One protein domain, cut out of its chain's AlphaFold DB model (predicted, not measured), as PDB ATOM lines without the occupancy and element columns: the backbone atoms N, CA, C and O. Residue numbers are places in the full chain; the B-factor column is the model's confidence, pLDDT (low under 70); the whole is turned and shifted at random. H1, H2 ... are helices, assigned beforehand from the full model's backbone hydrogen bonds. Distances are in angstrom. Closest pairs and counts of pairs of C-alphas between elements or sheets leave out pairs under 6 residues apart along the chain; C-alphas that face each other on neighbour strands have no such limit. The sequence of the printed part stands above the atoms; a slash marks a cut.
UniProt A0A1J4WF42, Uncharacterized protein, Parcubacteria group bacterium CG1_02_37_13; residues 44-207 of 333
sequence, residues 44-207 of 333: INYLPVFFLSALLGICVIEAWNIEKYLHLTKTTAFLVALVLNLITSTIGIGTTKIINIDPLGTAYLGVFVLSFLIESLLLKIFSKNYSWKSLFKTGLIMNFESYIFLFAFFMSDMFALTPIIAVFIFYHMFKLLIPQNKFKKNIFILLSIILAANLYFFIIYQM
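This is residues 44 to 207 of the 333 residues of an uncharacterized protein of Parcubacteria group bacterium CG1_02_37_13 (UniProt A0A1J4WF42). The longest helix, H4, packs beside H1 in a slab of six helices; H2 and H5 also pack on H1, while H3 and H6 lie at opposite ends. The printed part has 164 residues, six helices, H1 to H6, and no named strand: all helix. It is compact, radius of gyration of the C-alphas 17.1 A, spanning 44 by 41 by 22 A.

Start at H4, residues 132 to 158; it touches H1, residues 47 to 70, closest C-alphas Ser 146 and Ile 58, 5.2 A, at a shallow tilt of 31 degrees, opposite ways. H2, residues 74 to 96, touches H1 at a steep tilt of 53 degrees, closest C-alphas Phe 78 and Ala 63, 4.5 A. H5, residues 162 to 177, touches residues 50 to 60 of H1 alone, closest C-alphas Ile 169 and Gly 57, 5.4 A. H1, H4 and H5 form an up-and-down bundle, each running against the one before. H3, residues 104 to 126, touches residues 132 to 143 of H4 alone, closest C-alphas Ser 120 and Gly 139, 5.2 A. H6, residues 185 to 206, touches H5, closest C-alphas Ser 192 and Tyr 171, 5.7 A. O i to N i+4 pairs are all within hydrogen-bond range except in H4, 22 of 23.

Find C-alpha 47 at (42.320, 16.210, 31.415), where H1 begins its 33.5 A; H4 runs 39.4 A, H2 and H3 32.9 A each, H5 22.3 A. H6 runs 31.7 A to C-alpha 206 at (33.067, 16.629, 38.098).

The farthest C-alphas, Asp 102 and Lys 182, are 52.7 A apart. The printed part has no cut and no long link. Look for pLDDT under 70 in 45 residues, among them 92 to 105.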
ATOM      1  N   ILE A  44      46.817  16.136  36.228       48.47
ATOM      2  CA  ILE A  44      45.772  17.153  36.083       48.47
ATOM      3  C   ILE A  44      44.390  16.485  36.090       48.47
ATOM      4  O   ILE A  44      43.981  15.844  35.124       48.47
ATOM      5  N   ASN A  45      43.618  16.720  37.155       46.50
ATOM      6  CA  ASN A  45      42.217  16.285  37.307       46.50
ATOM      7  C   ASN A  45      41.237  16.890  36.259       46.50
ATOM      8  O   ASN A  45      40.037  16.645  36.330       46.50
ATOM      9  N   TYR A  46      41.731  17.659  35.280       56.00
ATOM     10  CA  TYR A  46      40.971  18.407  34.261       56.00
ATOM     11  C   TYR A  46      41.227  17.937  32.822       56.00
ATOM     12  O   TYR A  46      40.917  18.651  31.863       56.00
ATOM     13  N   LEU A  47      41.785  16.734  32.670       63.97
ATOM     14  CA  LEU A  47      42.320  16.210  31.415       63.97
ATOM     15  C   LEU A  47      41.375  16.389  30.203       63.97
ATOM     16  O   LEU A  47      41.812  16.960  29.208       63.97
ATOM     17  N   PRO A  48      40.072  16.034  30.248       64.81
ATOM     18  CA  PRO A  48      39.219  16.120  29.060       64.81
ATOM     19  C   PRO A  48      39.063  17.545  28.516       64.81
ATOM     20  O   PRO A  48      39.256  17.781  27.328       64.81
ATOM     21  N   VAL A  49      38.754  18.527  29.367       66.31
ATOM     22  CA  VAL A  49      38.512  19.905  28.903       66.31
ATOM     23  C   VAL A  49      39.798  20.566  28.424       66.31
ATOM     24  O   VAL A  49      39.775  21.305  27.437       66.31
ATOM     25  N   PHE A  50      40.918  20.266  29.083       74.62
ATOM     26  CA  PHE A  50      42.234  20.715  28.653       74.62
ATOM     27  C   PHE A  50      42.549  20.213  27.237       74.62
ATOM     28  O   PHE A  50      42.821  21.012  26.343       74.62
ATOM     29  N   PHE A  51      42.402  18.903  27.003       78.31
ATOM     30  CA  PHE A  51      42.620  18.298  25.687       78.31
ATOM     31  C   PHE A  51      41.658  18.839  24.625       78.31
ATOM     32  O   PHE A  51      42.091  19.120  23.509       78.31
ATOM     33  N   LEU A  52      40.374  19.035  24.955       79.75
ATOM     34  CA  LEU A  52      39.412  19.626  24.019       79.75
ATOM     35  C   LEU A  52      39.817  21.041  23.615       79.75
ATOM     36  O   LEU A  52      39.783  21.384  22.438       79.75
ATOM     37  N   SER A  53      40.186  21.861  24.598       82.56
ATOM     38  CA  SER A  53      40.551  23.259  24.375       82.56
ATOM     39  C   SER A  53      41.822  23.355  23.535       82.56
ATOM     40  O   SER A  53      41.855  24.128  22.581       82.56
ATOM     41  N   ALA A  54      42.823  22.517  23.821       86.06
ATOM     42  CA  ALA A  54      44.034  22.410  23.016       86.06
ATOM     43  C   ALA A  54      43.719  22.000  21.566       86.06
ATOM     44  O   ALA A  54      44.122  22.689  20.632       86.06
ATOM     45  N   LEU A  55      42.934  20.934  21.370       87.56
ATOM     46  CA  LEU A  55      42.554  20.444  20.043       87.56
ATOM     47  C   LEU A  55      41.792  21.504  19.234       87.56
ATOM     48  O   LEU A  55      42.084  21.728  18.061       87.56
ATOM     49  N   LEU A  56      40.822  22.180  19.855       87.19
ATOM     50  CA  LEU A  56      40.063  23.246  19.201       87.19
ATOM     51  C   LEU A  56      40.940  24.461  18.887       87.19
ATOM     52  O   LEU A  56      40.776  25.062  17.826       87.19
ATOM     53  N   GLY A  57      41.880  24.809  19.768       88.75
ATOM     54  CA  GLY A  57      42.846  25.882  19.536       88.75
ATOM     55  C   GLY A  57      43.724  25.611  18.317       88.75
ATOM     56  O   GLY A  57      43.826  26.469  17.441       88.75
ATOM     57  N   ILE A  58      44.251  24.388  18.209       91.19
ATOM     58  CA  ILE A  58      44.991  23.906  17.034       91.19
ATOM     59  C   ILE A  58      44.131  24.035  15.772       91.19
ATOM     60  O   ILE A  58      44.549  24.666  14.804       91.19
ATOM     61  N   CYS A  59      42.888  23.540  15.808       91.38
ATOM     62  CA  CYS A  59      41.982  23.615  14.660       91.38
ATOM     63  C   CYS A  59      41.724  25.063  14.208       91.38
ATOM     64  O   CYS A  59      41.615  25.324  13.012       91.38
ATOM     65  N   VAL A  60      41.614  26.017  15.140       91.62
ATOM     66  CA  VAL A  60      41.420  27.443  14.826       91.62
ATOM     67  C   VAL A  60      42.652  28.040  14.141       91.62
ATOM     68  O   VAL A  60      42.502  28.736  13.135       91.62
ATOM     69  N   ILE A  61      43.850  27.762  14.658       92.56
ATOM     70  CA  ILE A  61      45.120  28.249  14.094       92.56
ATOM     71  C   ILE A  61      45.324  27.688  12.688       92.56
ATOM     72  O   ILE A  61      45.591  28.421  11.733       92.56
ATOM     73  N   GLU A  62      45.112  26.389  12.537       93.06
ATOM     74  CA  GLU A  62      45.187  25.712  11.253       93.06
ATOM     75  C   GLU A  62      44.182  26.251  10.241       93.06
ATOM     76  O   GLU A  62      44.541  26.524   9.096       93.06
ATOM     77  N   ALA A  63      42.939  26.477  10.667       92.75
ATOM     78  CA  ALA A  63      41.914  27.063   9.819       92.75
ATOM     79  C   ALA A  63      42.323  28.447   9.297       92.75
ATOM     80  O   ALA A  63      42.095  28.743   8.125       92.75
ATOM     81  N   TRP A  64      42.951  29.289  10.125       94.06
ATOM     82  CA  TRP A  64      43.461  30.589   9.677       94.06
ATOM     83  C   TRP A  64      44.569  30.461   8.647       94.06
ATOM     84  O   TRP A  64      44.567  31.197   7.660       94.06
ATOM     85  N   ASN A  65      45.488  29.519   8.834       94.81
ATOM     86  CA  ASN A  65      46.551  29.280   7.866       94.81
ATOM     87  C   ASN A  65      46.002  28.735   6.544       94.81
ATOM     88  O   ASN A  65      46.380  29.216   5.474       94.81
ATOM     89  N   ILE A  66      45.054  27.802   6.594       92.94
ATOM     90  CA  ILE A  66      44.381  27.279   5.402       92.94
ATOM     91  C   ILE A  66      43.619  28.396   4.676       92.94
ATOM     92  O   ILE A  66      43.765  28.541   3.462       92.94
ATOM     93  N   GLU A  67      42.845  29.217   5.391       93.81
ATOM     94  CA  GLU A  67      42.136  30.368   4.815       93.81
ATOM     95  C   GLU A  67      43.119  31.338   4.140       93.81
ATOM     96  O   GLU A  67      42.931  31.725   2.984       93.81
ATOM     97  N   LYS A  68      44.196  31.700   4.844       93.50
ATOM     98  CA  LYS A  68      45.176  32.697   4.401       93.50
ATOM     99  C   LYS A  68      45.978  32.243   3.183       93.50
ATOM    100  O   LYS A  68      46.215  33.052   2.289       93.50
ATOM    101  N   TYR A  69      46.426  30.987   3.159       93.06
ATOM    102  CA  TYR A  69      47.361  30.494   2.139       93.06
ATOM    103  C   TYR A  69      46.696  29.701   1.011       93.06
ATOM    104  O   TYR A  69      47.264  29.627  -0.077       93.06
ATOM    105  N   LEU A  70      45.518  29.115   1.244       91.75
ATOM    106  CA  LEU A  70      44.776  28.338   0.243       91.75
ATOM    107  C   LEU A  70      43.454  29.003  -0.157       91.75
ATOM    108  O   LEU A  70      42.664  28.388  -0.865       91.75
ATOM    109  N   HIS A  71      43.187  30.238   0.282       90.75
ATOM    110  CA  HIS A  71      42.014  31.037  -0.105       90.75
ATOM    111  C   HIS A  71      40.669  30.294   0.005       90.75
ATOM    112  O   HIS A  71      39.717  30.589  -0.719       90.75
ATOM    113  N   LEU A  72      40.585  29.304   0.896       87.69
ATOM    114  CA  LEU A  72      39.349  28.585   1.165       87.69
ATOM    115  C   LEU A  72      38.428  29.458   2.014       87.69
ATOM    116  O   LEU A  72      38.875  30.327   2.762       87.69
ATOM    117  N   THR A  73      37.123  29.206   1.941       89.06
ATOM    118  CA  THR A  73      36.188  29.876   2.853       89.06
ATOM    119  C   THR A  73      36.500  29.491   4.303       89.06
ATOM    120  O   THR A  73      36.899  28.355   4.562       89.06
ATOM    121  N   LYS A  74      36.265  30.400   5.258       88.69
ATOM    122  CA  LYS A  74      36.489  30.176   6.704       88.69
ATOM    123  C   LYS A  74      35.930  28.849   7.207       88.69
ATOM    124  O   LYS A  74      36.606  28.105   7.910       88.69
ATOM    125  N   THR A  75      34.699  28.537   6.810       81.44
ATOM    126  CA  THR A  75      34.009  27.312   7.223       81.44
ATOM    127  C   THR A  75      34.652  26.069   6.613       81.44
ATOM    128  O   THR A  75      34.837  25.076   7.309       81.44
ATOM    129  N   THR A  76      35.028  26.118   5.329       83.81
ATOM    130  CA  THR A  76      35.751  25.016   4.675       83.81
ATOM    131  C   THR A  76      37.126  24.816   5.304       83.81
ATOM    132  O   THR A  76      37.496  23.684   5.585       83.81
ATOM    133  N   ALA A  77      37.855  25.900   5.568       88.94
ATOM    134  CA  ALA A  77      39.175  25.863   6.184       88.94
ATOM    135  C   ALA A  77      39.133  25.221   7.579       88.94
ATOM    136  O   ALA A  77      39.928  24.329   7.864       88.94
ATOM    137  N   PHE A  78      38.152  25.599   8.405       87.81
ATOM    138  CA  PHE A  78      37.954  24.996   9.723       87.81
ATOM    139  C   PHE A  78      37.593  23.511   9.656       87.81
ATOM    140  O   PHE A  78      38.120  22.714  10.425       87.81
ATOM    141  N   LEU A  79      36.731  23.111   8.718       81.69
ATOM    142  CA  LEU A  79      36.367  21.703   8.563       81.69
ATOM    143  C   LEU A  79      37.545  20.855   8.072       81.69
ATOM    144  O   LEU A  79      37.722  19.736   8.545       81.69
ATOM    145  N   VAL A  80      38.365  21.388   7.162       86.75
ATOM    146  CA  VAL A  80      39.601  20.726   6.726       86.75
ATOM    147  C   VAL A  80      40.559  20.575   7.908       86.75
ATOM    148  O   VAL A  80      40.980  19.456   8.169       86.75
ATOM    149  N   ALA A  81      40.826  21.642   8.669       89.75
ATOM    150  CA  ALA A  81      41.668  21.586   9.872       89.75
ATOM    151  C   ALA A  81      41.184  20.537  10.888       89.75
ATOM    152  O   ALA A  81      41.969  19.740  11.398       89.75
ATOM    153  N   LEU A  82      39.872  20.481  11.141       86.00
ATOM    154  CA  LEU A  82      39.279  19.498  12.047       86.00
ATOM    155  C   LEU A  82      39.508  18.058  11.565       86.00
ATOM    156  O   LEU A  82      39.883  17.193  12.353       86.00
ATOM    157  N   VAL A  83      39.282  17.790  10.273       84.25
ATOM    158  CA  VAL A  83      39.476  16.452   9.695       84.25
ATOM    159  C   VAL A  83      40.952  16.059   9.695       84.25
ATOM    160  O   VAL A  83      41.265  14.916  10.021       84.25
ATOM    161  N   LEU A  84      41.853  16.996   9.379       86.94
ATOM    162  CA  LEU A  84      43.299  16.781   9.443       86.94
ATOM    163  C   LEU A  84      43.720  16.350  10.848       86.94
ATOM    164  O   LEU A  84      44.275  15.265  10.996       86.94
ATOM    165  N   ASN A  85      43.350  17.129  11.868       86.50
ATOM    166  CA  ASN A  85      43.670  16.836  13.265       86.50
ATOM    167  C   ASN A  85      43.081  15.513  13.764       86.50
ATOM    168  O   ASN A  85      43.711  14.789  14.538       86.50
ATOM    169  N   LEU A  86      41.870  15.156  13.328       81.81
ATOM    170  CA  LEU A  86      41.256  13.880  13.694       81.81
ATOM    171  C   LEU A  86      42.037  12.691  13.107       81.81
ATOM    172  O   LEU A  86      42.249  11.683  13.783       81.81
ATOM    173  N   ILE A  87      42.489  12.807  11.857       79.94
ATOM    174  CA  ILE A  87      43.275  11.761  11.193       79.94
ATOM    175  C   ILE A  87      44.672  11.663  11.818       79.94
ATOM    176  O   ILE A  87      45.089  10.565  12.188       79.94
ATOM    177  N   THR A  88      45.380  12.784  11.985       80.81
ATOM    178  CA  THR A  88      46.742  12.795  12.550       80.81
ATOM    179  C   THR A  88      46.766  12.308  13.995       80.81
ATOM    180  O   THR A  88      47.610  11.480  14.335       80.81
ATOM    181  N   SER A  89      45.799  12.709  14.829       79.12
ATOM    182  CA  SER A  89      45.681  12.201  16.207       79.12
ATOM    183  C   SER A  89      45.418  10.693  16.260       79.12
ATOM    184  O   SER A  89      46.032   9.992  17.066       79.12
ATOM    185  N   THR A  90      44.572  10.163  15.369       75.12
ATOM    186  CA  THR A  90      44.301   8.718  15.284       75.12
ATOM    187  C   THR A  90      45.560   7.936  14.897       75.12
ATOM    188  O   THR A  90      45.850   6.897  15.493       75.12
ATOM    189  N   ILE A  91      46.340   8.448  13.938       73.69
ATOM    190  CA  ILE A  91      47.617   7.844  13.531       73.69
ATOM    191  C   ILE A  91      48.625   7.901  14.686       73.69
ATOM    192  O   ILE A  91      49.251   6.887  14.996       73.69
ATOM    193  N   GLY A  92      48.719   9.040  15.376       69.56
ATOM    194  CA  GLY A  92      49.584   9.219  16.543       69.56
ATOM    195  C   GLY A  92      49.343   8.162  17.625       69.56
ATOM    196  O   GLY A  92      50.287   7.499  18.052       69.56
ATOM    197  N   ILE A  93      48.079   7.915  17.992       68.50
ATOM    198  CA  ILE A  93      47.697   6.884  18.981       68.50
ATOM    199  C   ILE A  93      48.108   5.470  18.531       68.50
ATOM    200  O   ILE A  93      48.470   4.634  19.358       68.50
ATOM    201  N   GLY A  94      48.049   5.180  17.230       67.81
ATOM    202  CA  GLY A  94      48.506   3.899  16.689       67.81
ATOM    203  C   GLY A  94      50.021   3.723  16.802       67.81
ATOM    204  O   GLY A  94      50.496   2.650  17.169       67.81
ATOM    205  N   THR A  95      50.780   4.789  16.532       65.31
ATOM    206  CA  THR A  95      52.250   4.746  16.537       65.31
ATOM    207  C   THR A  95      52.853   4.601  17.933       65.31
ATOM    208  O   THR A  95      53.838   3.883  18.087       65.31
ATOM    209  N   THR A  96      52.244   5.181  18.972       61.38
ATOM    210  CA  THR A  96      52.770   5.093  20.350       61.38
ATOM    211  C   THR A  96      52.764   3.674  20.919       61.38
ATOM    212  O   THR A  96      53.544   3.381  21.817       61.38
ATOM    213  N   LYS A  97      51.933   2.767  20.388       64.25
ATOM    214  CA  LYS A  97      51.943   1.346  20.780       64.25
ATOM    215  C   LYS A  97      53.069   0.533  20.145       64.25
ATOM    216  O   LYS A  97      53.385  -0.540  20.646       64.25
ATOM    217  N   ILE A  98      53.607   0.990  19.017       62.25
ATOM    218  CA  ILE A  98      54.548   0.214  18.199       62.25
ATOM    219  C   ILE A  98      55.991   0.549  18.573       62.25
ATOM    220  O   ILE A  98      56.867  -0.304  18.457       62.25
ATOM    221  N   ILE A  99      56.246   1.778  19.024       60.44
ATOM    222  CA  ILE A  99      57.608   2.263  19.207       60.44
ATOM    223  C   ILE A  99      57.909   2.444  20.702       60.44
ATOM    224  O   ILE A  99      57.457   3.397  21.331       60.44
ATOM    225  N   ASN A 100      58.693   1.517  21.263       57.12
ATOM    226  CA  ASN A 100      59.349   1.655  22.569       57.12
ATOM    227  C   ASN A 100      60.485   2.682  22.413       57.12
ATOM    228  O   ASN A 100      61.605   2.300  22.076       57.12
ATOM    229  N   ILE A 101      60.200   3.984  22.534       50.78
ATOM    230  CA  ILE A 101      61.217   5.021  22.295       50.78
ATOM    231  C   ILE A 101      61.756   5.603  23.600       50.78
ATOM    232  O   ILE A 101      61.067   6.360  24.277       50.78
ATOM    233  N   ASP A 102      63.032   5.319  23.854       48.41
ATOM    234  CA  ASP A 102      64.008   6.244  24.442       48.41
ATOM    235  C   ASP A 102      64.821   6.898  23.299       48.41
ATOM    236  O   ASP A 102      65.018   6.242  22.269       48.41
ATOM    237  N   PRO A 103      65.396   8.113  23.425       57.72
ATOM    238  CA  PRO A 103      65.102   9.223  24.327       57.72
ATOM    239  C   PRO A 103      64.175  10.263  23.654       57.72
ATOM    240  O   PRO A 103      64.114  10.371  22.428       57.72
ATOM    241  N   LEU A 104      63.499  11.083  24.472       58.56
ATOM    242  CA  LEU A 104      62.461  12.066  24.099       58.56
ATOM    243  C   LEU A 104      62.695  12.822  22.765       58.56
ATOM    244  O   LEU A 104      61.756  13.029  22.007       58.56
ATOM    245  N   GLY A 105      63.921  13.249  22.445       61.91
ATOM    246  CA  GLY A 105      64.175  14.196  21.348       61.91
ATOM    247  C   GLY A 105      63.953  13.667  19.922       61.91
ATOM    248  O   GLY A 105      63.308  14.331  19.107       61.91
ATOM    249  N   THR A 106      64.482  12.486  19.590       70.88
ATOM    250  CA  THR A 106      64.444  11.948  18.212       70.88
ATOM    251  C   THR A 106      63.052  11.451  17.834       70.88
ATOM    252  O   THR A 106      62.620  11.634  16.693       70.88
ATOM    253  N   ALA A 107      62.320  10.911  18.812       70.25
ATOM    254  CA  ALA A 107      60.921  10.523  18.685       70.25
ATOM    255  C   ALA A 107      60.044  11.698  18.244       70.25
ATOM    256  O   ALA A 107      59.321  11.598  17.254       70.25
ATOM    257  N   TYR A 108      60.132  12.829  18.956       69.56
ATOM    258  CA  TYR A 108      59.286  13.989  18.680       69.56
ATOM    259  C   TYR A 108      59.581  14.605  17.321       69.56
ATOM    260  O   TYR A 108      58.645  14.978  16.617       69.56
ATOM    261  N   LEU A 109      60.853  14.666  16.917       75.25
ATOM    262  CA  LEU A 109      61.204  15.146  15.583       75.25
ATOM    263  C   LEU A 109      60.628  14.228  14.495       75.25
ATOM    264  O   LEU A 109      60.062  14.717  13.520       75.25
ATOM    265  N   GLY A 110      60.716  12.907  14.682       79.81
ATOM    266  CA  GLY A 110      60.118  11.932  13.769       79.81
ATOM    267  C   GLY A 110      58.597  12.071  13.669       79.81
ATOM    268  O   GLY A 110      58.055  12.117  12.566       79.81
ATOM    269  N   VAL A 111      57.913  12.213  14.808       77.94
ATOM    270  CA  VAL A 111      56.458  12.432  14.871       77.94
ATOM    271  C   VAL A 111      56.065  13.756  14.210       77.94
ATOM    272  O   VAL A 111      55.107  13.784  13.441       77.94
ATOM    273  N   PHE A 112      56.823  14.832  14.438       79.62
ATOM    274  CA  PHE A 112      56.593  16.131  13.804       79.62
ATOM    275  C   PHE A 112      56.705  16.041  12.277       79.62
ATOM    276  O   PHE A 112      55.796  16.462  11.561       79.62
ATOM    277  N   VAL A 113      57.792  15.447  11.772       85.06
ATOM    278  CA  VAL A 113      58.010  15.272  10.328       85.06
ATOM    279  C   VAL A 113      56.909  14.406   9.719       85.06
ATOM    280  O   VAL A 113      56.386  14.738   8.655       85.06
ATOM    281  N   LEU A 114      56.512  13.327  10.396       84.50
ATOM    282  CA  LEU A 114      55.443  12.451   9.929       84.50
ATOM    283  C   LEU A 114      54.084  13.169   9.888       84.50
ATOM    284  O   LEU A 114      53.390  13.064   8.877       84.50
ATOM    285  N   SER A 115      53.728  13.931  10.932       85.06
ATOM    286  CA  SER A 115      52.490  14.732  10.972       85.06
ATOM    287  C   SER A 115      52.440  15.714   9.808       85.06
ATOM    288  O   SER A 115      51.480  15.735   9.040       85.06
ATOM    289  N   PHE A 116      53.538  16.438   9.590       88.25
ATOM    290  CA  PHE A 116      53.687  17.381   8.490       88.25
ATOM    291  C   PHE A 116      53.502  16.745   7.105       88.25
ATOM    292  O   PHE A 116      52.820  17.312   6.241       88.25
ATOM    293  N   LEU A 117      54.094  15.569   6.874       88.81
ATOM    294  CA  LEU A 117      53.958  14.851   5.605       88.81
ATOM    295  C   LEU A 117      52.517  14.380   5.378       88.81
ATOM    296  O   LEU A 117      51.983  14.553   4.279       88.81
ATOM    297  N   ILE A 118      51.878  13.831   6.415       86.06
ATOM    298  CA  ILE A 118      50.485  13.375   6.367       86.06
ATOM    299  C   ILE A 118      49.551  14.553   6.081       86.06
ATOM    300  O   ILE A 118      48.727  14.472   5.172       86.06
ATOM    301  N   GLU A 119      49.700  15.666   6.795       87.44
ATOM    302  CA  GLU A 119      48.865  16.852   6.601       87.44
ATOM    303  C   GLU A 119      49.042  17.461   5.217       87.44
ATOM    304  O   GLU A 119      48.055  17.793   4.564       87.44
ATOM    305  N   SER A 120      50.277  17.547   4.718       90.69
ATOM    306  CA  SER A 120      50.547  18.046   3.364       90.69
ATOM    307  C   SER A 120      49.881  17.168   2.296       90.69
ATOM    308  O   SER A 120      49.315  17.680   1.324       90.69
ATOM    309  N   LEU A 121      49.896  15.845   2.488       89.44
ATOM    310  CA  LEU A 121      49.246  14.885   1.596       89.44
ATOM    311  C   LEU A 121      47.716  14.981   1.666       89.44
ATOM    312  O   LEU A 121      47.047  15.015   0.631       89.44
ATOM    313  N   LEU A 122      47.150  15.091   2.865       85.62
ATOM    314  CA  LEU A 122      45.713  15.270   3.054       85.62
ATOM    315  C   LEU A 122      45.237  16.616   2.488       85.62
ATOM    316  O   LEU A 122      44.233  16.661   1.776       85.62
ATOM    317  N   LEU A 123      45.984  17.703   2.700       89.62
ATOM    318  CA  LEU A 123      45.715  18.997   2.072       89.62
ATOM    319  C   LEU A 123      45.710  18.879   0.546       89.62
ATOM    320  O   LEU A 123      44.832  19.454  -0.097       89.62
ATOM    321  N   LYS A 124      46.617  18.091  -0.052       92.31
ATOM    322  CA  LYS A 124      46.603  17.837  -1.502       92.31
ATOM    323  C   LYS A 124      45.320  17.141  -1.964       92.31
ATOM    324  O   LYS A 124      44.809  17.482  -3.034       92.31
ATOM    325  N   ILE A 125      44.784  16.214  -1.169       87.62
ATOM    326  CA  ILE A 125      43.508  15.536  -1.451       87.62
ATOM    327  C   ILE A 125      42.343  16.536  -1.402       87.62
ATOM    328  O   ILE A 125      41.516  16.551  -2.318       87.62
ATOM    329  N   PHE A 126      42.304  17.400  -0.383       84.50
ATOM    330  CA  PHE A 126      41.241  18.398  -0.208       84.50
ATOM    331  C   PHE A 126      41.340  19.589  -1.176       84.50
ATOM    332  O   PHE A 126      40.324  20.189  -1.516       84.50
ATOM    333  N   SER A 127      42.544  19.922  -1.641       87.94
ATOM    334  CA  SER A 127      42.849  21.145  -2.394       87.94
ATOM    335  C   SER A 127      43.568  20.838  -3.713       87.94
ATOM    336  O   SER A 127      44.677  21.315  -3.966       87.94
ATOM    337  N   LYS A 128      42.928  20.042  -4.589       87.94
ATOM    338  CA  LYS A 128      43.532  19.523  -5.838       87.94
ATOM    339  C   LYS A 128      44.187  20.595  -6.719       87.94
ATOM    340  O   LYS A 128      45.248  20.331  -7.286       87.94
ATOM    341  N   ASN A 129      43.595  21.788  -6.768       92.31
ATOM    342  CA  ASN A 129      43.996  22.888  -7.651       92.31
ATOM    343  C   ASN A 129      45.256  23.644  -7.193       92.31
ATOM    344  O   ASN A 129      45.770  24.470  -7.941       92.31
ATOM    345  N   TYR A 130      45.771  23.371  -5.992       92.69
ATOM    346  CA  TYR A 130      46.941  24.069  -5.460       92.69
ATOM    347  C   TYR A 130      48.246  23.325  -5.766       92.69
ATOM    348  O   TYR A 130      48.313  22.087  -5.804       92.69
ATOM    349  N   SER A 131      49.308  24.102  -5.991       95.38
ATOM    350  CA  SER A 131      50.651  23.572  -6.227       95.38
ATOM    351  C   SER A 131      51.219  22.942  -4.955       95.38
ATOM    352  O   SER A 131      50.965  23.411  -3.843       95.38
ATOM    353  N   TRP A 132      52.040  21.899  -5.114       93.81
ATOM    354  CA  TRP A 132      52.714  21.241  -3.989       93.81
ATOM    355  C   TRP A 132      53.506  22.230  -3.129       93.81
ATOM    356  O   TRP A 132      53.435  22.155  -1.911       93.81
ATOM    357  N   LYS A 133      54.179  23.212  -3.743       94.62
ATOM    358  CA  LYS A 133      54.934  24.250  -3.022       94.62
ATOM    359  C   LYS A 133      54.056  25.057  -2.058       94.62
ATOM    360  O   LYS A 133      54.492  25.348  -0.949       94.62
ATOM    361  N   SER A 134      52.836  25.413  -2.468       92.12
ATOM    362  CA  SER A 134      51.897  26.133  -1.599       92.12
ATOM    363  C   SER A 134      51.415  25.243  -0.460       92.12
ATOM    364  O   SER A 134      51.448  25.662   0.688       92.12
ATOM    365  N   LEU A 135      51.033  24.002  -0.772       92.19
ATOM    366  CA  LEU A 135      50.512  23.048   0.209       92.19
ATOM    367  C   LEU A 135      51.558  22.686   1.267       92.19
ATOM    368  O   LEU A 135      51.253  22.726   2.453       92.19
ATOM    369  N   PHE A 136      52.801  22.433   0.850       92.50
ATOM    370  CA  PHE A 136      53.925  22.192   1.754       92.50
ATOM    371  C   PHE A 136      54.199  23.394   2.658       92.50
ATOM    372  O   PHE A 136      54.379  23.234   3.861       92.50
ATOM    373  N   LYS A 137      54.200  24.612   2.103       93.31
ATOM    374  CA  LYS A 137      54.376  25.828   2.906       93.31
ATOM    375  C   LYS A 137      53.257  25.974   3.940       93.31
ATOM    376  O   LYS A 137      53.543  26.284   5.091       93.31
ATOM    377  N   THR A 138      52.007  25.743   3.542       92.69
ATOM    378  CA  THR A 138      50.849  25.806   4.440       92.69
ATOM    379  C   THR A 138      50.938  24.750   5.539       92.69
ATOM    380  O   THR A 138      50.841  25.116   6.703       92.69
ATOM    381  N   GLY A 139      51.207  23.484   5.199       90.56
ATOM    382  CA  GLY A 139      51.341  22.396   6.176       90.56
ATOM    383  C   GLY A 139      52.488  22.607   7.170       90.56
ATOM    384  O   GLY A 139      52.348  22.297   8.351       90.56
ATOM    385  N   LEU A 140      53.606  23.194   6.725       90.94
ATOM    386  CA  LEU A 140      54.740  23.502   7.602       90.94
ATOM    387  C   LEU A 140      54.388  24.600   8.611       90.94
ATOM    388  O   LEU A 140      54.668  24.452   9.797       90.94
ATOM    389  N   ILE A 141      53.765  25.687   8.143       92.06
ATOM    390  CA  ILE A 141      53.345  26.804   9.003       92.06
ATOM    391  C   ILE A 141      52.264  26.344   9.986       92.06
ATOM    392  O   ILE A 141      52.361  26.660  11.166       92.06
ATOM    393  N   MET A 142      51.287  25.561   9.516       91.94
ATOM    394  CA  MET A 142      50.237  24.969  10.347       91.94
ATOM    395  C   MET A 142      50.820  24.174  11.509       91.94
ATOM    396  O   MET A 142      50.554  24.519  12.655       91.94
ATOM    397  N   ASN A 143      51.672  23.179  11.228       86.94
ATOM    398  CA  ASN A 143      52.318  22.398  12.282       86.94
ATOM    399  C   ASN A 143      53.102  23.310  13.224       86.94
ATOM    400  O   ASN A 143      52.886  23.289  14.429       86.94
ATOM    401  N   PHE A 144      53.988  24.149  12.693       88.25
ATOM    402  CA  PHE A 144      54.840  24.990  13.527       88.25
ATOM    403  C   PHE A 144      54.038  25.882  14.493       88.25
ATOM    404  O   PHE A 144      54.320  25.897  15.692       88.25
ATOM    405  N   GLU A 145      53.003  26.571  14.005       90.00
ATOM    406  CA  GLU A 145      52.150  27.417  14.846       90.00
ATOM    407  C   GLU A 145      51.309  26.601  15.841       90.00
ATOM    408  O   GLU A 145      51.175  27.017  16.992       90.00
ATOM    409  N   SER A 146      50.808  25.423  15.451       88.88
ATOM    410  CA  SER A 146      50.087  24.510  16.349       88.88
ATOM    411  C   SER A 146      50.962  24.020  17.507       88.88
ATOM    412  O   SER A 146      50.502  23.979  18.648       88.88
ATOM    413  N   TYR A 147      52.241  23.710  17.258       84.12
ATOM    414  CA  TYR A 147      53.190  23.309  18.306       84.12
ATOM    415  C   TYR A 147      53.582  24.478  19.219       84.12
ATOM    416  O   TYR A 147      53.640  24.300  20.437       84.12
ATOM    417  N   ILE A 148      53.796  25.682  18.670       84.00
ATOM    418  CA  ILE A 148      54.010  26.893  19.485       84.00
ATOM    419  C   ILE A 148      52.798  27.151  20.379       84.00
ATOM    420  O   ILE A 148      52.955  27.442  21.564       84.00
ATOM    421  N   PHE A 149      51.592  27.027  19.827       88.12
ATOM    422  CA  PHE A 149      50.363  27.180  20.589       88.12
ATOM    423  C   PHE A 149      50.240  26.129  21.686       88.12
ATOM    424  O   PHE A 149      49.961  26.500  22.819       88.12
ATOM    425  N   LEU A 150      50.488  24.850  21.390       84.19
ATOM    426  CA  LEU A 150      50.488  23.792  22.399       84.19
ATOM    427  C   LEU A 150      51.473  24.106  23.521       84.19
ATOM    428  O   LEU A 150      51.091  24.058  24.685       84.19
ATOM    429  N   PHE A 151      52.706  24.489  23.185       79.38
ATOM    430  CA  PHE A 151      53.707  24.880  24.173       79.38
ATOM    431  C   PHE A 151      53.217  26.046  25.042       79.38
ATOM    432  O   PHE A 151      53.225  25.947  26.267       79.38
ATOM    433  N   ALA A 152      52.711  27.121  24.430       81.50
ATOM    434  CA  ALA A 152      52.159  28.260  25.157       81.50
ATOM    435  C   ALA A 152      50.947  27.873  26.022       81.50
ATOM    436  O   ALA A 152      50.817  28.349  27.148       81.50
ATOM    437  N   PHE A 153      50.082  26.985  25.528       82.69
ATOM    438  CA  PHE A 153      48.904  26.482  26.229       82.69
ATOM    439  C   PHE A 153      49.297  25.638  27.449       82.69
ATOM    440  O   PHE A 153      48.775  25.865  28.538       82.69
ATOM    441  N   PHE A 154      50.281  24.746  27.315       77.06
ATOM    442  CA  PHE A 154      50.844  23.995  28.440       77.06
ATOM    443  C   PHE A 154      51.495  24.915  29.475       77.06
ATOM    444  O   PHE A 154      51.218  24.786  30.665       77.06
ATOM    445  N   MET A 155      52.292  25.892  29.035       75.44
ATOM    446  CA  MET A 155      52.881  26.879  29.943       75.44
ATOM    447  C   MET A 155      51.799  27.693  30.662       75.44
ATOM    448  O   MET A 155      51.929  27.976  31.846       75.44
ATOM    449  N   SER A 156      50.702  28.032  29.982       74.00
ATOM    450  CA  SER A 156      49.595  28.792  30.569       74.00
ATOM    451  C   SER A 156      48.868  28.049  31.694       74.00
ATOM    452  O   SER A 156      48.363  28.691  32.617       74.00
ATOM    453  N   ASP A 157      48.856  26.716  31.649       70.38
ATOM    454  CA  ASP A 157      48.258  25.881  32.688       70.38
ATOM    455  C   ASP A 157      49.043  25.964  33.992       70.38
ATOM    456  O   ASP A 157      48.451  26.099  35.063       70.38
ATOM    457  N   MET A 158      50.376  26.043  33.896       67.81
ATOM    458  CA  MET A 158      51.239  26.293  35.055       67.81
ATOM    459  C   MET A 158      50.916  27.626  35.749       67.81
ATOM    460  O   MET A 158      51.159  27.767  36.945       67.81
ATOM    461  N   PHE A 159      50.337  28.587  35.020       71.19
ATOM    462  CA  PHE A 159      49.928  29.900  35.529       71.19
ATOM    463  C   PHE A 159      48.411  30.041  35.744       71.19
ATOM    464  O   PHE A 159      47.937  31.150  35.990       71.19
ATOM    465  N   ALA A 160      47.633  28.954  35.647       73.62
ATOM    466  CA  ALA A 160      46.169  28.960  35.768       73.62
ATOM    467  C   ALA A 160      45.432  29.892  34.769       73.62
ATOM    468  O   ALA A 160      44.321  30.355  35.038       73.62
ATOM    469  N   LEU A 161      46.016  30.148  33.591       73.75
ATOM    470  CA  LEU A 161      45.437  30.998  32.534       73.75
ATOM    471  C   LEU A 161      44.581  30.223  31.514       73.75
ATOM    472  O   LEU A 161      43.915  30.833  30.671       73.75
ATOM    473  N   THR A 162      44.546  28.892  31.609       73.88
ATOM    474  CA  THR A 162      43.804  27.982  30.720       73.88
ATOM    475  C   THR A 162      42.348  28.408  30.459       73.88
ATOM    476  O   THR A 162      41.938  28.401  29.294       73.88
ATOM    477  N   PRO A 163      41.548  28.854  31.457       70.75
ATOM    478  CA  PRO A 163      40.161  29.264  31.213       70.75
ATOM    479  C   PRO A 163      40.037  30.488  30.296       70.75
ATOM    480  O   PRO A 163      39.134  30.552  29.462       70.75
ATOM    481  N   ILE A 164      40.955  31.452  30.422       75.50
ATOM    482  CA  ILE A 164      40.961  32.681  29.615       75.50
ATOM    483  C   ILE A 164      41.272  32.335  28.158       75.50
ATOM    484  O   ILE A 164      40.595  32.800  27.238       75.50
ATOM    485  N   ILE A 165      42.261  31.464  27.950       76.75
ATOM    486  CA  ILE A 165      42.644  31.005  26.614       76.75
ATOM    487  C   ILE A 165      41.524  30.169  25.987       76.75
ATOM    488  O   ILE A 165      41.218  30.355  24.811       76.75
ATOM    489  N   ALA A 166      40.835  29.328  26.762       75.31
ATOM    490  CA  ALA A 166      39.680  28.580  26.275       75.31
ATOM    491  C   ALA A 166      38.568  29.514  25.759       75.31
ATOM    492  O   ALA A 166      38.080  29.320  24.646       75.31
ATOM    493  N   VAL A 167      38.209  30.572  26.501       76.62
ATOM    494  CA  VAL A 167      37.227  31.583  26.046       76.62
ATOM    495  C   VAL A 167      37.651  32.205  24.714       76.62
ATOM    496  O   VAL A 167      36.830  32.340  23.804       76.62
ATOM    497  N   PHE A 168      38.930  32.565  24.589       80.38
ATOM    498  CA  PHE A 168      39.489  33.140  23.367       80.38
ATOM    499  C   PHE A 168      39.393  32.171  22.176       80.38
ATOM    500  O   PHE A 168      38.953  32.563  21.092       80.38
ATOM    501  N   ILE A 169      39.724  30.894  22.389       80.06
ATOM    502  CA  ILE A 169      39.615  29.832  21.380       80.06
ATOM    503  C   ILE A 169      38.164  29.660  20.937       80.06
ATOM    504  O   ILE A 169      37.884  29.694  19.737       80.06
ATOM    505  N   PHE A 170      37.225  29.541  21.880       75.19
ATOM    506  CA  PHE A 170      35.806  29.391  21.557       75.19
ATOM    507  C   PHE A 170      35.274  30.590  20.774       75.19
ATOM    508  O   PHE A 170      34.601  30.409  19.758       75.19
ATOM    509  N   TYR A 171      35.631  31.809  21.179       80.50
ATOM    510  CA  TYR A 171      35.259  33.021  20.455       80.50
ATOM    511  C   TYR A 171      35.712  32.976  18.988       80.50
ATOM    512  O   TYR A 171      34.925  33.247  18.072       80.50
ATOM    513  N   HIS A 172      36.968  32.601  18.746       80.00
ATOM    514  CA  HIS A 172      37.515  32.530  17.396       80.00
ATOM    515  C   HIS A 172      36.964  31.362  16.576       80.00
ATOM    516  O   HIS A 172      36.680  31.543  15.391       80.00
ATOM    517  N   MET A 173      36.717  30.214  17.205       80.31
ATOM    518  CA  MET A 173      36.025  29.083  16.592       80.31
ATOM    519  C   MET A 173      34.634  29.494  16.097       80.31
ATOM    520  O   MET A 173      34.291  29.280  14.934       80.31
ATOM    521  N   PHE A 174      33.841  30.159  16.940       74.62
ATOM    522  CA  PHE A 174      32.521  30.632  16.540       74.62
ATOM    523  C   PHE A 174      32.603  31.656  15.396       74.62
ATOM    524  O   PHE A 174      31.807  31.589  14.457       74.62
ATOM    525  N   LYS A 175      33.594  32.559  15.416       78.75
ATOM    526  CA  LYS A 175      33.840  33.527  14.331       78.75
ATOM    527  C   LYS A 175      34.160  32.853  12.986       78.75
ATOM    528  O   LYS A 175      33.887  33.447  11.943       78.75
ATOM    529  N   LEU A 176      34.748  31.656  12.999       78.50
ATOM    530  CA  LEU A 176      35.041  30.864  11.799       78.50
ATOM    531  C   LEU A 176      33.830  30.061  11.304       78.50
ATOM    532  O   LEU A 176      33.623  29.930  10.097       78.50
ATOM    533  N   LEU A 177      33.021  29.539  12.228       74.81
ATOM    534  CA  LEU A 177      31.871  28.690  11.908       74.81
ATOM    535  C   LEU A 177      30.640  29.473  11.436       74.81
ATOM    536  O   LEU A 177      29.853  28.948  10.648       74.81
ATOM    537  N   ILE A 178      30.450  30.708  11.903       73.06
ATOM    538  CA  ILE A 178      29.221  31.469  11.657       73.06
ATOM    539  C   ILE A 178      29.463  32.580  10.614       73.06
ATOM    540  O   ILE A 178      30.331  33.434  10.810       73.06
ATOM    541  N   PRO A 179      28.672  32.637   9.522       65.88
ATOM    542  CA  PRO A 179      28.775  33.688   8.511       65.88
ATOM    543  C   PRO A 179      28.549  35.091   9.102       65.88
ATOM    544  O   PRO A 179      27.566  35.325   9.807       65.88
ATOM    545  N   GLN A 180      29.421  36.049   8.760       62.62
ATOM    546  CA  GLN A 180      29.456  37.395   9.364       62.62
ATOM    547  C   GLN A 180      28.160  38.212   9.215       62.62
ATOM    548  O   GLN A 180      27.914  39.117  10.006       62.62
ATOM    549  N   ASN A 181      27.301  37.875   8.252       62.12
ATOM    550  CA  ASN A 181      26.150  38.705   7.887       62.12
ATOM    551  C   ASN A 181      24.891  38.491   8.749       62.12
ATOM    552  O   ASN A 181      23.867  39.102   8.456       62.12
ATOM    553  N   LYS A 182      24.913  37.630   9.781       57.72
ATOM    554  CA  LYS A 182      23.685  37.271  10.525       57.72
ATOM    555  C   LYS A 182      23.710  37.449  12.046       57.72
ATOM    556  O   LYS A 182      22.655  37.306  12.652       57.72
ATOM    557  N   PHE A 183      24.834  37.785  12.684       56.50
ATOM    558  CA  PHE A 183      24.892  37.835  14.154       56.50
ATOM    559  C   PHE A 183      25.642  39.050  14.713       56.50
ATOM    560  O   PHE A 183      26.740  39.387  14.278       56.50
ATOM    561  N   LYS A 184      25.054  39.692  15.733       70.94
ATOM    562  CA  LYS A 184      25.656  40.823  16.455       70.94
ATOM    563  C   LYS A 184      26.862  40.342  17.275       70.94
ATOM    564  O   LYS A 184      26.743  39.381  18.032       70.94
ATOM    565  N   LYS A 185      27.994  41.056  17.191       67.00
ATOM    566  CA  LYS A 185      29.258  40.795  17.924       67.00
ATOM    567  C   LYS A 185      29.050  40.490  19.419       67.00
ATOM    568  O   LYS A 185      29.717  39.615  19.961       67.00
ATOM    569  N   ASN A 186      28.088  41.156  20.057       66.38
ATOM    570  CA  ASN A 186      27.789  40.994  21.485       66.38
ATOM    571  C   ASN A 186      27.213  39.610  21.829       66.38
ATOM    572  O   ASN A 186      27.468  39.101  22.917       66.38
ATOM    573  N   ILE A 187      26.493  38.969  20.900       72.75
ATOM    574  CA  ILE A 187      25.923  37.634  21.122       72.75
ATOM    575  C   ILE A 187      27.034  36.577  21.161       72.75
ATOM    576  O   ILE A 187      26.983  35.683  21.994       72.75
ATOM    577  N   PHE A 188      28.078  36.707  20.334       65.19
ATOM    578  CA  PHE A 188      29.221  35.780  20.352       65.19
ATOM    579  C   PHE A 188      29.978  35.802  21.668       65.19
ATOM    580  O   PHE A 188      30.345  34.752  22.191       65.19
ATOM    581  N   ILE A 189      30.226  37.005  22.184       67.00
ATOM    582  CA  ILE A 189      30.940  37.181  23.444       67.00
ATOM    583  C   ILE A 189      30.115  36.548  24.568       67.00
ATOM    584  O   ILE A 189      30.644  35.733  25.317       67.00
ATOM    585  N   LEU A 190      28.807  36.822  24.612       69.50
ATOM    586  CA  LEU A 190      27.904  36.230  25.596       69.50
ATOM    587  C   LEU A 190      27.879  34.695  25.516       69.50
ATOM    588  O   LEU A 190      28.006  34.029  26.538       69.50
ATOM    589  N   LEU A 191      27.766  34.124  24.313       70.56
ATOM    590  CA  LEU A 191      27.687  32.673  24.119       70.56
ATOM    591  C   LEU A 191      29.004  31.972  24.482       70.56
ATOM    592  O   LEU A 191      28.984  30.903  25.085       70.56
ATOM    593  N   SER A 192      30.141  32.610  24.189       66.44
ATOM    594  CA  SER A 192      31.469  32.116  24.578       66.44
ATOM    595  C   SER A 192      31.653  32.145  26.097       66.44
ATOM    596  O   SER A 192      32.149  31.177  26.668       66.44
ATOM    597  N   ILE A 193      31.197  33.214  26.764       72.25
ATOM    598  CA  ILE A 193      31.213  33.321  28.231       72.25
ATOM    599  C   ILE A 193      30.315  32.251  28.858       72.25
ATOM    600  O   ILE A 193      30.750  31.569  29.779       72.25
ATOM    601  N   ILE A 194      29.093  32.059  28.350       69.50
ATOM    602  CA  ILE A 194      28.163  31.036  28.853       69.50
ATOM    603  C   ILE A 194      28.761  29.636  28.685       69.50
ATOM    604  O   ILE A 194      28.688  28.829  29.610       69.50
ATOM    605  N   LEU A 195      29.367  29.335  27.535       70.50
ATOM    606  CA  LEU A 195      29.994  28.038  27.297       70.50
ATOM    607  C   LEU A 195      31.175  27.806  28.250       70.50
ATOM    608  O   LEU A 195      31.267  26.746  28.861       70.50
ATOM    609  N   ALA A 196      32.036  28.811  28.424       66.81
ATOM    610  CA  ALA A 196      33.165  28.738  29.342       66.81
ATOM    611  C   ALA A 196      32.723  28.613  30.806       66.81
ATOM    612  O   ALA A 196      33.292  27.814  31.544       66.81
ATOM    613  N   ALA A 197      31.676  29.333  31.217       71.75
ATOM    614  CA  ALA A 197      31.097  29.226  32.552       71.75
ATOM    615  C   ALA A 197      30.492  27.837  32.797       71.75
ATOM    616  O   ALA A 197      30.707  27.261  33.859       71.75
ATOM    617  N   ASN A 198      29.795  27.263  31.810       64.88
ATOM    618  CA  ASN A 198      29.272  25.898  31.904       64.88
ATOM    619  C   ASN A 198      30.391  24.852  31.930       64.88
ATOM    620  O   ASN A 198      30.304  23.904  32.702       64.88
ATOM    621  N   LEU A 199      31.456  25.030  31.143       61.81
ATOM    622  CA  LEU A 199      32.646  24.177  31.196       61.81
ATOM    623  C   LEU A 199      33.323  24.259  32.564       61.81
ATOM    624  O   LEU A 199      33.637  23.229  33.148       61.81
ATOM    625  N   TYR A 200      33.491  25.466  33.104       68.25
ATOM    626  CA  TYR A 200      34.059  25.691  34.430       68.25
ATOM    627  C   TYR A 200      33.196  25.068  35.537       68.25
ATOM    628  O   TYR A 200      33.704  24.384  36.421       68.25
ATOM    629  N   PHE A 201      31.876  25.233  35.456       68.06
ATOM    630  CA  PHE A 201      30.929  24.616  36.380       68.06
ATOM    631  C   PHE A 201      30.962  23.088  36.280       68.06
ATOM    632  O   PHE A 201      31.059  22.406  37.295       68.06
ATOM    633  N   PHE A 202      30.956  22.537  35.065       61.50
ATOM    634  CA  PHE A 202      31.080  21.102  34.827       61.50
ATOM    635  C   PHE A 202      32.390  20.550  35.392       61.50
ATOM    636  O   PHE A 202      32.374  19.517  36.051       61.50
ATOM    637  N   ILE A 203      33.501  21.272  35.220       57.34
ATOM    638  CA  ILE A 203      34.795  20.943  35.820       57.34
ATOM    639  C   ILE A 203      34.693  20.885  37.350       57.34
ATOM    640  O   ILE A 203      35.117  19.896  37.943       57.34
ATOM    641  N   ILE A 204      34.108  21.904  37.988       60.69
ATOM    642  CA  ILE A 204      33.962  21.954  39.450       60.69
ATOM    643  C   ILE A 204      33.083  20.808  39.961       60.69
ATOM    644  O   ILE A 204      33.428  20.168  40.952       60.69
ATOM    645  N   TYR A 205      31.972  20.515  39.284       57.75
ATOM    646  CA  TYR A 205      31.042  19.459  39.695       57.75
ATOM    647  C   TYR A 205      31.560  18.050  39.410       57.75
ATOM    648  O   TYR A 205      31.207  17.115  40.128       57.75
ATOM    649  N   GLN A 206      32.393  17.888  38.380       49.41
ATOM    650  CA  GLN A 206      33.067  16.629  38.098       49.41
ATOM    651  C   GLN A 206      34.312  16.412  38.941       49.41
ATOM    652  O   GLN A 206      34.818  15.293  38.906       49.41
ATOM    653  N   MET A 207      34.791  17.401  39.712       45.28
ATOM    654  CA  MET A 207      35.830  17.135  40.701       45.28
ATOM    655  C   MET A 207      35.282  16.073  41.656       45.28
ATOM    656  O   MET A 207      34.374  16.366  42.444       45.28
TER     657      MET A 207